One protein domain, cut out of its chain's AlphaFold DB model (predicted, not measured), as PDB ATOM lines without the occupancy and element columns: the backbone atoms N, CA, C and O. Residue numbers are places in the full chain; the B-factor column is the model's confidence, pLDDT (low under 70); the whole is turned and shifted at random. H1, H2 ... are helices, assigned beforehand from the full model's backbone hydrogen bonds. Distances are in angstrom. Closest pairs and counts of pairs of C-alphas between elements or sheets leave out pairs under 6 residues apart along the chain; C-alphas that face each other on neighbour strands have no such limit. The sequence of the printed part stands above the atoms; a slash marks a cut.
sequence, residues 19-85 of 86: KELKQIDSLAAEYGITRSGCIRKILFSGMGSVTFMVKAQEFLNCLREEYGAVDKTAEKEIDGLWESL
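AT A GLANCE: This is residues 19 to 85 of the 86 residues of an uncharacterized protein of Lachnospiraceae bacterium (UniProt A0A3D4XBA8). Two pairs of helices make this domain: H1 and H2 stand nearly square to each other, and H3 and H4 form a hairpin, with H2 packing on H3. The printed part has 67 residues, with four named helices, H1 to H4 in chain order, and is all helix. It is only just compact, close to loose, with a radius of gyration of the C-alphas of 12.6 A and spans of 35 by 30 by 17 A.

HOW THE PARTS SIT: H1, residues 19 to 31, touches H2, residues 35 to 45, about perpendicular at 86 degrees; their closest C-alphas, of Ala 28 and Cys 38, are 5.3 A apart. H3, residues 52 to 67, touches H2 with residues 55 to 58 alone, about perpendicular at 79 degrees; the closest C-alphas, of Leu 43 and Lys 55, are 7.0 A apart. With residues 53 to 60 alone H3 touches H4, residues 72 to 84, in a helical hairpin at a shallow tilt of 14 degrees, opposite ways; the closest C-alphas, of Met 53 and Trp 82, are 6.8 A apart. H1 is apart from H3 and H4. In H1 to H4 every O i to N i+4 pair is within hydrogen-bond range.

IN THESE COORDINATES: H1 begins at C-alpha 19 (322.417, 279.136, 240.273) and is 18.7 A long, H2 14.8 A, H3 22.4 A and H4 18.4 A, ending at C-alpha 84 (315.970, 267.049, 226.732).

THE WHOLE: The farthest C-alphas, of Glu 30 and Thr 73, are 35.4 A apart. The printed part has no cut and no long link, and no printed residue is under 70 in pLDDT.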
ATOM      1  N   LYS A  19     322.945 277.863 239.770       87.75
ATOM      2  CA  LYS A  19     322.417 279.136 240.273       87.75
ATOM      3  C   LYS A  19     321.254 278.907 241.238       87.75
ATOM      4  O   LYS A  19     321.264 279.485 242.321       87.75
ATOM      5  N   GLU A  20     320.297 278.058 240.869       88.00
ATOM      6  CA  GLU A  20     319.182 277.690 241.750       88.00
ATOM      7  C   GLU A  20     319.672 276.972 243.002       88.00
ATOM      8  O   GLU A  20     319.226 277.304 244.096       88.00
ATOM      9  N   LEU A  21     320.632 276.050 242.875       89.62
ATOM     10  CA  LEU A  21     321.193 275.349 244.028       89.62
ATOM     11  C   LEU A  21     321.772 276.329 245.053       89.62
ATOM     12  O   LEU A  21     321.474 276.218 246.237       89.62
ATOM     13  N   LYS A  22     322.534 277.334 244.600       92.06
ATOM     14  CA  LYS A  22     323.062 278.386 245.482       92.06
ATOM     15  C   LYS A  22     321.953 279.189 246.161       92.06
ATOM     16  O   LYS A  22     322.081 279.511 247.335       92.06
ATOM     17  N   GLN A  23     320.877 279.516 245.446       90.19
ATOM     18  CA  GLN A  23     319.734 280.231 246.026       90.19
ATOM     19  C   GLN A  23     319.019 279.386 247.085       90.19
ATOM     20  O   GLN A  23     318.727 279.890 248.169       90.19
ATOM     21  N   ILE A  24     318.785 278.104 246.795       91.12
ATOM     22  CA  ILE A  24     318.193 277.147 247.733       91.12
ATOM     23  C   ILE A  24     319.086 277.004 248.968       91.12
ATOM     24  O   ILE A  24     318.570 277.021 250.079       91.12
ATOM     25  N   ASP A  25     320.407 276.910 248.794       92.94
ATOM     26  CA  ASP A  25     321.367 276.802 249.896       92.94
ATOM     27  C   ASP A  25     321.361 278.031 250.800       92.94
ATOM     28  O   ASP A  25     321.292 277.887 252.020       92.94
ATOM     29  N   SER A  26     321.377 279.232 250.218       92.19
ATOM     30  CA  SER A  26     321.312 280.476 250.988       92.19
ATOM     31  C   SER A  26     320.024 280.573 251.808       92.19
ATOM     32  O   SER A  26     320.083 280.857 253.001       92.19
ATOM     33  N   LEU A  27     318.869 280.288 251.199       90.69
ATOM     34  CA  LEU A  27     317.576 280.340 251.889       90.69
ATOM     35  C   LEU A  27     317.455 279.241 252.953       90.69
ATOM     36  O   LEU A  27     316.985 279.488 254.060       90.69
ATOM     37  N   ALA A  28     317.901 278.022 252.647       92.56
ATOM     38  CA  ALA A  28     317.897 276.918 253.600       92.56
ATOM     39  C   ALA A  28     318.745 277.247 254.839       92.56
ATOM     40  O   ALA A  28     318.310 276.977 255.961       92.56
ATOM     41  N   ALA A  29     319.909 277.878 254.642       93.75
ATOM     42  CA  ALA A  29     320.764 278.353 255.724       93.75
ATOM     43  C   ALA A  29     320.104 279.479 256.538       93.75
ATOM     44  O   ALA A  29     320.100 279.402 257.763       93.75
ATOM     45  N   GLU A  30     319.499 280.474 255.877       91.62
ATOM     46  CA  GLU A  30     318.780 281.580 256.530       91.62
ATOM     47  C   GLU A  30     317.654 281.074 257.444       91.62
ATOM     48  O   GLU A  30     317.507 281.531 258.576       91.62
ATOM     49  N   TYR A  31     316.887 280.084 256.983       89.25
ATOM     50  CA  TYR A  31     315.773 279.520 257.745       89.25
ATOM     51  C   TYR A  31     316.163 278.371 258.686       89.25
ATOM     52  O   TYR A  31     315.299 277.886 259.417       89.25
ATOM     53  N   GLY A  32     317.413 277.901 258.662       92.94
ATOM     54  CA  GLY A  32     317.858 276.755 259.461       92.94
ATOM     55  C   GLY A  32     317.144 275.441 259.114       92.94
ATOM     56  O   GLY A  32     316.841 274.645 260.003       92.94
ATOM     57  N   ILE A  33     316.833 275.213 257.835       92.06
ATOM     58  CA  ILE A  33     316.102 274.031 257.345       92.06
ATOM     59  C   ILE A  33     316.899 273.269 256.283       92.06
ATOM     60  O   ILE A  33     317.890 273.750 255.745       92.06
ATOM     61  N   THR A  34     316.463 272.051 255.954       91.44
ATOM     62  CA  THR A  34     317.060 271.278 254.854       91.44
ATOM     63  C   THR A  34     316.697 271.875 253.492       91.44
ATOM     64  O   THR A  34     315.678 272.553 253.356       91.44
ATOM     65  N   ARG A  35     317.473 271.550 252.448       89.81
ATOM     66  CA  ARG A  35     317.164 271.924 251.053       89.81
ATOM     67  C   ARG A  35     315.743 271.532 250.644       89.81
ATOM     68  O   ARG A  35     315.004 272.380 250.165       89.81
ATOM     69  N   SER A  36     315.336 270.284 250.887       87.81
ATOM     70  CA  SER A  36     313.971 269.822 250.596       87.81
ATOM     71  C   SER A  36     312.925 270.609 251.385       87.81
ATOM     72  O   SER A  36     311.924 271.036 250.819       87.81
ATOM     73  N   GLY A  37     313.177 270.898 252.667       89.19
ATOM     74  CA  GLY A  37     312.306 271.768 253.460       89.19
ATOM     75  C   GLY A  37     312.183 273.177 252.871       89.19
ATOM     76  O   GLY A  37     311.085 273.728 252.806       89.19
ATOM     77  N   CYS A  38     313.289 273.738 252.381       91.81
ATOM     78  CA  CYS A  38     313.311 275.027 251.701       91.81
ATOM     79  C   CYS A  38     312.522 274.994 250.388       91.81
ATOM     80  O   CYS A  38     311.673 275.854 250.168       91.81
ATOM     81  N   ILE A  39     312.729 273.980 249.541       90.81
ATOM     82  CA  ILE A  39     311.979 273.816 248.288       90.81
ATOM     83  C   ILE A  39     310.480 273.689 248.585       90.81
ATOM     84  O   ILE A  39     309.678 274.363 247.946       90.81
ATOM     85  N   ARG A  40     310.081 272.916 249.603       90.38
ATOM     86  CA  ARG A  40     308.675 272.810 250.034       90.38
ATOM     87  C   ARG A  40     308.104 274.147 250.500       90.38
ATOM     88  O   ARG A  40     306.973 274.461 250.150       90.38
ATOM     89  N   LYS A  41     308.868 274.962 251.237       89.88
ATOM     90  CA  LYS A  41     308.448 276.333 251.576       89.88
ATOM     91  C   LYS A  41     308.257 277.196 250.328       89.88
ATOM     92  O   LYS A  41     307.252 277.890 250.224       89.88
ATOM     93  N   ILE A  42     309.176 277.131 249.367       89.38
ATOM     94  CA  ILE A  42     309.041 277.867 248.103       89.38
ATOM     95  C   ILE A  42     307.770 277.420 247.361       89.38
ATOM     96  O   ILE A  42     306.982 278.255 246.923       89.38
ATOM     97  N   LEU A  43     307.538 276.108 247.271       87.88
ATOM     98  CA  LEU A  43     306.404 275.503 246.571       87.88
ATOM     99  C   LEU A  43     305.048 275.813 247.208       87.88
ATOM    100  O   LEU A  43     304.110 276.172 246.501       87.88
ATOM    101  N   PHE A  44     304.937 275.640 248.523       85.56
ATOM    102  CA  PHE A  44     303.654 275.642 249.227       85.56
ATOM    103  C   PHE A  44     303.357 276.947 249.961       85.56
ATOM    104  O   PHE A  44     302.216 277.177 250.349       85.56
ATOM    105  N   SER A  45     304.358 277.803 250.162       82.50
ATOM    106  CA  SER A  45     304.201 279.098 250.836       82.50
ATOM    107  C   SER A  45     304.434 280.289 249.902       82.50
ATOM    108  O   SER A  45     304.347 281.428 250.349       82.50
ATOM    109  N   GLY A  46     304.733 280.050 248.617       74.19
ATOM    110  CA  GLY A  46     304.908 281.104 247.609       74.19
ATOM    111  C   GLY A  46     306.149 281.979 247.817       74.19
ATOM    112  O   GLY A  46     306.241 283.064 247.247       74.19
ATOM    113  N   MET A  47     307.108 281.530 248.631       72.94
ATOM    114  CA  MET A  47     308.298 282.299 249.018       72.94
ATOM    115  C   MET A  47     309.424 282.200 247.979       72.94
ATOM    116  O   MET A  47     310.536 281.779 248.289       72.94
ATOM    117  N   GLY A  48     309.133 282.570 246.733       78.06
ATOM    118  CA  GLY A  48     310.087 282.564 245.622       78.06
ATOM    119  C   GLY A  48     309.670 281.640 244.482       78.06
ATOM    120  O   GLY A  48     308.509 281.247 244.358       78.06
ATOM    121  N   SER A  49     310.623 281.293 243.623       83.38
ATOM    122  CA  SER A  49     310.387 280.389 242.503       83.38
ATOM    123  C   SER A  49     311.556 279.431 242.307       83.38
ATOM    124  O   SER A  49     312.711 279.747 242.569       83.38
ATOM    125  N   VAL A  50     311.217 278.236 241.841       86.38
ATOM    126  CA  VAL A  50     312.149 277.233 241.325       86.38
ATOM    127  C   VAL A  50     311.635 276.787 239.962       86.38
ATOM    128  O   VAL A  50     310.444 276.954 239.659       86.38
ATOM    129  N   THR A  51     312.512 276.228 239.136       87.50
ATOM    130  CA  THR A  51     312.132 275.658 237.840       87.50
ATOM    131  C   THR A  51     311.095 274.549 237.990       87.50
ATOM    132  O   THR A  51     311.028 273.865 239.012       87.50
ATOM    133  N   PHE A  52     310.284 274.353 236.945       86.00
ATOM    134  CA  PHE A  52     309.272 273.291 236.898       86.00
ATOM    135  C   PHE A  52     309.853 271.921 237.276       86.00
ATOM    136  O   PHE A  52     309.224 271.182 238.024       86.00
ATOM    137  N   MET A  53     311.079 271.638 236.839       87.62
ATOM    138  CA  MET A  53     311.774 270.376 237.086       87.62
ATOM    139  C   MET A  53     312.035 270.136 238.574       87.62
ATOM    140  O   MET A  53     311.676 269.083 239.098       87.62
ATOM    141  N   VAL A  54     312.524 271.156 239.286       87.56
ATOM    142  CA  VAL A  54     312.664 271.118 240.749       87.56
ATOM    143  C   VAL A  54     311.314 270.877 241.422       87.56
ATOM    144  O   VAL A  54     311.225 270.069 242.347       87.56
ATOM    145  N   LYS A  55     310.250 271.548 240.952       89.25
ATOM    146  CA  LYS A  55     308.899 271.364 241.503       89.25
ATOM    147  C   LYS A  55     308.438 269.922 241.340       89.25
ATOM    148  O   LYS A  55     308.059 269.291 242.321       89.25
ATOM    149  N   ALA A  56     308.475 269.415 240.112       89.31
ATOM    150  CA  ALA A  56     307.972 268.097 239.754       89.31
ATOM    151  C   ALA A  56     308.688 266.995 240.551       89.31
ATOM    152  O   ALA A  56     308.039 266.119 241.124       89.31
ATOM    153  N   GLN A  57     310.011 267.092 240.685       89.06
ATOM    154  CA  GLN A  57     310.800 266.108 241.420       89.06
ATOM    155  C   GLN A  57     310.565 266.179 242.937       89.06
ATOM    156  O   GLN A  57     310.460 265.141 243.592       89.06
ATOM    157  N   GLU A  58     310.380 267.377 243.508       89.62
ATOM    158  CA  GLU A  58     310.025 267.510 244.926       89.62
ATOM    159  C   GLU A  58     308.593 267.037 245.227       89.62
ATOM    160  O   GLU A  58     308.341 266.477 246.297       89.62
ATOM    161  N   PHE A  59     307.658 267.166 244.281       88.62
ATOM    162  CA  PHE A  59     306.341 266.535 244.399       88.62
ATOM    163  C   PHE A  59     306.456 265.009 244.459       88.62
ATOM    164  O   PHE A  59     305.842 264.393 245.334       88.62
ATOM    165  N   LEU A  60     307.282 264.393 243.605       89.12
ATOM    166  CA  LEU A  60     307.529 262.950 243.677       89.12
ATOM    167  C   LEU A  60     308.185 262.540 245.006       89.12
ATOM    168  O   LEU A  60     307.815 261.506 245.565       89.12
ATOM    169  N   ASN A  61     309.106 263.351 245.544       86.94
ATOM    170  CA  ASN A  61     309.674 263.139 246.881       86.94
ATOM    171  C   ASN A  61     308.588 263.137 247.961       86.94
ATOM    172  O   ASN A  61     308.531 262.209 248.767       86.94
ATOM    173  N   CYS A  62     307.694 264.129 247.951       87.00
ATOM    174  CA  CYS A  62     306.590 264.210 248.909       87.00
ATOM    175  C   CYS A  62     305.659 262.988 248.810       87.00
ATOM    176  O   CYS A  62     305.287 262.411 249.831       87.00
ATOM    177  N   LEU A  63     305.319 262.552 247.590       85.81
ATOM    178  CA  LEU A  63     304.492 261.361 247.372       85.81
ATOM    179  C   LEU A  63     305.185 260.090 247.876       85.81
ATOM    180  O   LEU A  63     304.568 259.288 248.576       85.81
ATOM    181  N   ARG A  64     306.478 259.920 247.586       85.94
ATOM    182  CA  ARG A  64     307.261 258.779 248.074       85.94
ATOM    183  C   ARG A  64     307.362 258.770 249.597       85.94
ATOM    184  O   ARG A  64     307.256 257.706 250.201       85.94
ATOM    185  N   GLU A  65     307.554 259.929 250.221       84.38
ATOM    186  CA  GLU A  65     307.564 260.055 251.677       84.38
ATOM    187  C   GLU A  65     306.212 259.696 252.290       84.38
ATOM    188  O   GLU A  65     306.180 259.061 253.343       84.38
ATOM    189  N   GLU A  66     305.096 260.092 251.674       85.00
ATOM    190  CA  GLU A  66     303.763 259.847 252.229       85.00
ATOM    191  C   GLU A  66     303.276 258.415 252.024       85.00
ATOM    192  O   GLU A  66     302.809 257.784 252.972       85.00
ATOM    193  N   TYR A  67     303.474 257.871 250.826       84.12
ATOM    194  CA  TYR A  67     302.922 256.578 250.425       84.12
ATOM    195  C   TYR A  67     303.955 255.443 250.403       84.12
ATOM    196  O   TYR A  67     303.600 254.284 250.199       84.12
ATOM    197  N   GLY A  68     305.239 255.736 250.632       79.94
ATOM    198  CA  GLY A  68     306.329 254.750 250.656       79.94
ATOM    199  C   GLY A  68     306.782 254.261 249.275       79.94
ATOM    200  O   GLY A  68     307.745 253.500 249.182       79.94
ATOM    201  N   ALA A  69     306.116 254.699 248.208       79.88
ATOM    202  CA  ALA A  69     306.462 254.436 246.821       79.88
ATOM    203  C   ALA A  69     305.949 255.581 245.940       79.88
ATOM    204  O   ALA A  69     305.018 256.294 246.306       79.88
ATOM    205  N   VAL A  70     306.559 255.741 244.772       82.44
ATOM    206  CA  VAL A  70     306.076 256.627 243.710       82.44
ATOM    207  C   VAL A  70     306.221 255.894 242.382       82.44
ATOM    208  O   VAL A  70     307.036 254.970 242.279       82.44
ATOM    209  N   ASP A  71     305.426 256.284 241.391       83.88
ATOM    210  CA  ASP A  71     305.499 255.718 240.051       83.88
ATOM    211  C   ASP A  71     306.902 255.925 239.453       83.88
ATOM    212  O   ASP A  71     307.367 257.050 239.263       83.88
ATOM    213  N   LYS A  72     307.591 254.812 239.171       84.00
ATOM    214  CA  LYS A  72     308.929 254.817 238.568       84.00
ATOM    215  C   LYS A  72     308.909 255.309 237.124       84.00
ATOM    216  O   LYS A  72     309.946 255.740 236.631       84.00
ATOM    217  N   THR A  73     307.774 255.204 236.439       88.50
ATOM    218  CA  THR A  73     307.593 255.746 235.092       88.50
ATOM    219  C   THR A  73     307.611 257.266 235.153       88.50
ATOM    220  O   THR A  73     308.419 257.873 234.465       88.50
ATOM    221  N   ALA A  74     306.850 257.867 236.075       85.44
ATOM    222  CA  ALA A  74     306.839 259.316 236.272       85.44
ATOM    223  C   ALA A  74     308.224 259.874 236.657       85.44
ATOM    224  O   ALA A  74     308.625 260.928 236.173       85.44
ATOM    225  N   GLU A  75     308.984 259.159 237.499       86.06
ATOM    226  CA  GLU A  75     310.371 259.533 237.828       86.06
ATOM    227  C   GLU A  75     311.254 259.572 236.567       86.06
ATOM    228  O   GLU A  75     311.928 260.570 236.323       86.06
ATOM    229  N   LYS A  76     311.176 258.537 235.718       88.19
ATOM    230  CA  LYS A  76     311.925 258.474 234.452       88.19
ATOM    231  C   LYS A  76     311.488 259.520 233.432       88.19
ATOM    232  O   LYS A  76     312.328 260.024 232.699       88.19
ATOM    233  N   GLU A  77     310.197 259.821 233.346       89.19
ATOM    234  CA  GLU A  77     309.671 260.835 232.424       89.19
ATOM    235  C   GLU A  77     310.167 262.234 232.796       89.19
ATOM    236  O   GLU A  77     310.563 262.999 231.918       89.19
ATOM    237  N   ILE A  78     310.209 262.553 234.094       87.50
ATOM    238  CA  ILE A  78     310.790 263.807 234.584       87.50
ATOM    239  C   ILE A  78     312.293 263.848 234.296       87.50
ATOM    240  O   ILE A  78     312.786 264.863 233.809       87.50
ATOM    241  N   ASP A  79     313.022 262.759 234.543       84.69
ATOM    242  CA  ASP A  79     314.453 262.707 234.228       84.69
ATOM    243  C   ASP A  79     314.711 262.881 232.719       84.69
ATOM    244  O   ASP A  79     315.544 263.699 232.331       84.69
ATOM    245  N   GLY A  80     313.941 262.211 231.858       87.94
ATOM    246  CA  GLY A  80     314.049 262.365 230.403       87.94
ATOM    247  C   GLY A  80     313.706 263.778 229.923       87.94
ATOM    248  O   GLY A  80     314.370 264.314 229.036       87.94
ATOM    249  N   LEU A  81     312.714 264.429 230.542       86.25
ATOM    250  CA  LEU A  81     312.401 265.826 230.252       86.25
ATOM    251  C   LEU A  81     313.564 266.750 230.640       86.25
ATOM    252  O   LEU A  81     313.892 267.649 229.869       86.25
ATOM    253  N   TRP A  82     314.214 266.521 231.789       84.62
ATOM    254  CA  TRP A  82     315.394 267.292 232.204       84.62
ATOM    255  C   TRP A  82     316.520 267.181 231.177       84.62
ATOM    256  O   TRP A  82     317.077 268.193 230.761       84.62
ATOM    257  N   GLU A  83     316.828 265.955 230.754       86.19
ATOM    258  CA  GLU A  83     317.890 265.676 229.784       86.19
ATOM    259  C   GLU A  83     317.613 266.304 228.415       86.19
ATOM    260  O   GLU A  83     318.548 266.735 227.753       86.19
ATOM    261  N   SER A  84     316.346 266.418 228.007       85.00
ATOM    262  CA  SER A  84     315.970 267.049 226.732       85.00
ATOM    263  C   SER A  84     316.102 268.579 226.705       85.00
ATOM    264  O   SER A  84     316.035 269.181 225.635       85.00
ATOM    265  N   LEU A  85     316.236 269.213 227.874       75.50
ATOM    266  CA  LEU A  85     316.304 270.670 228.035       75.50
ATOM    267  C   LEU A  85     317.741 271.194 228.204       75.50
ATOM    268  O   LEU A  85     317.924 272.407 228.354       75.50
TER     269      LEU A  85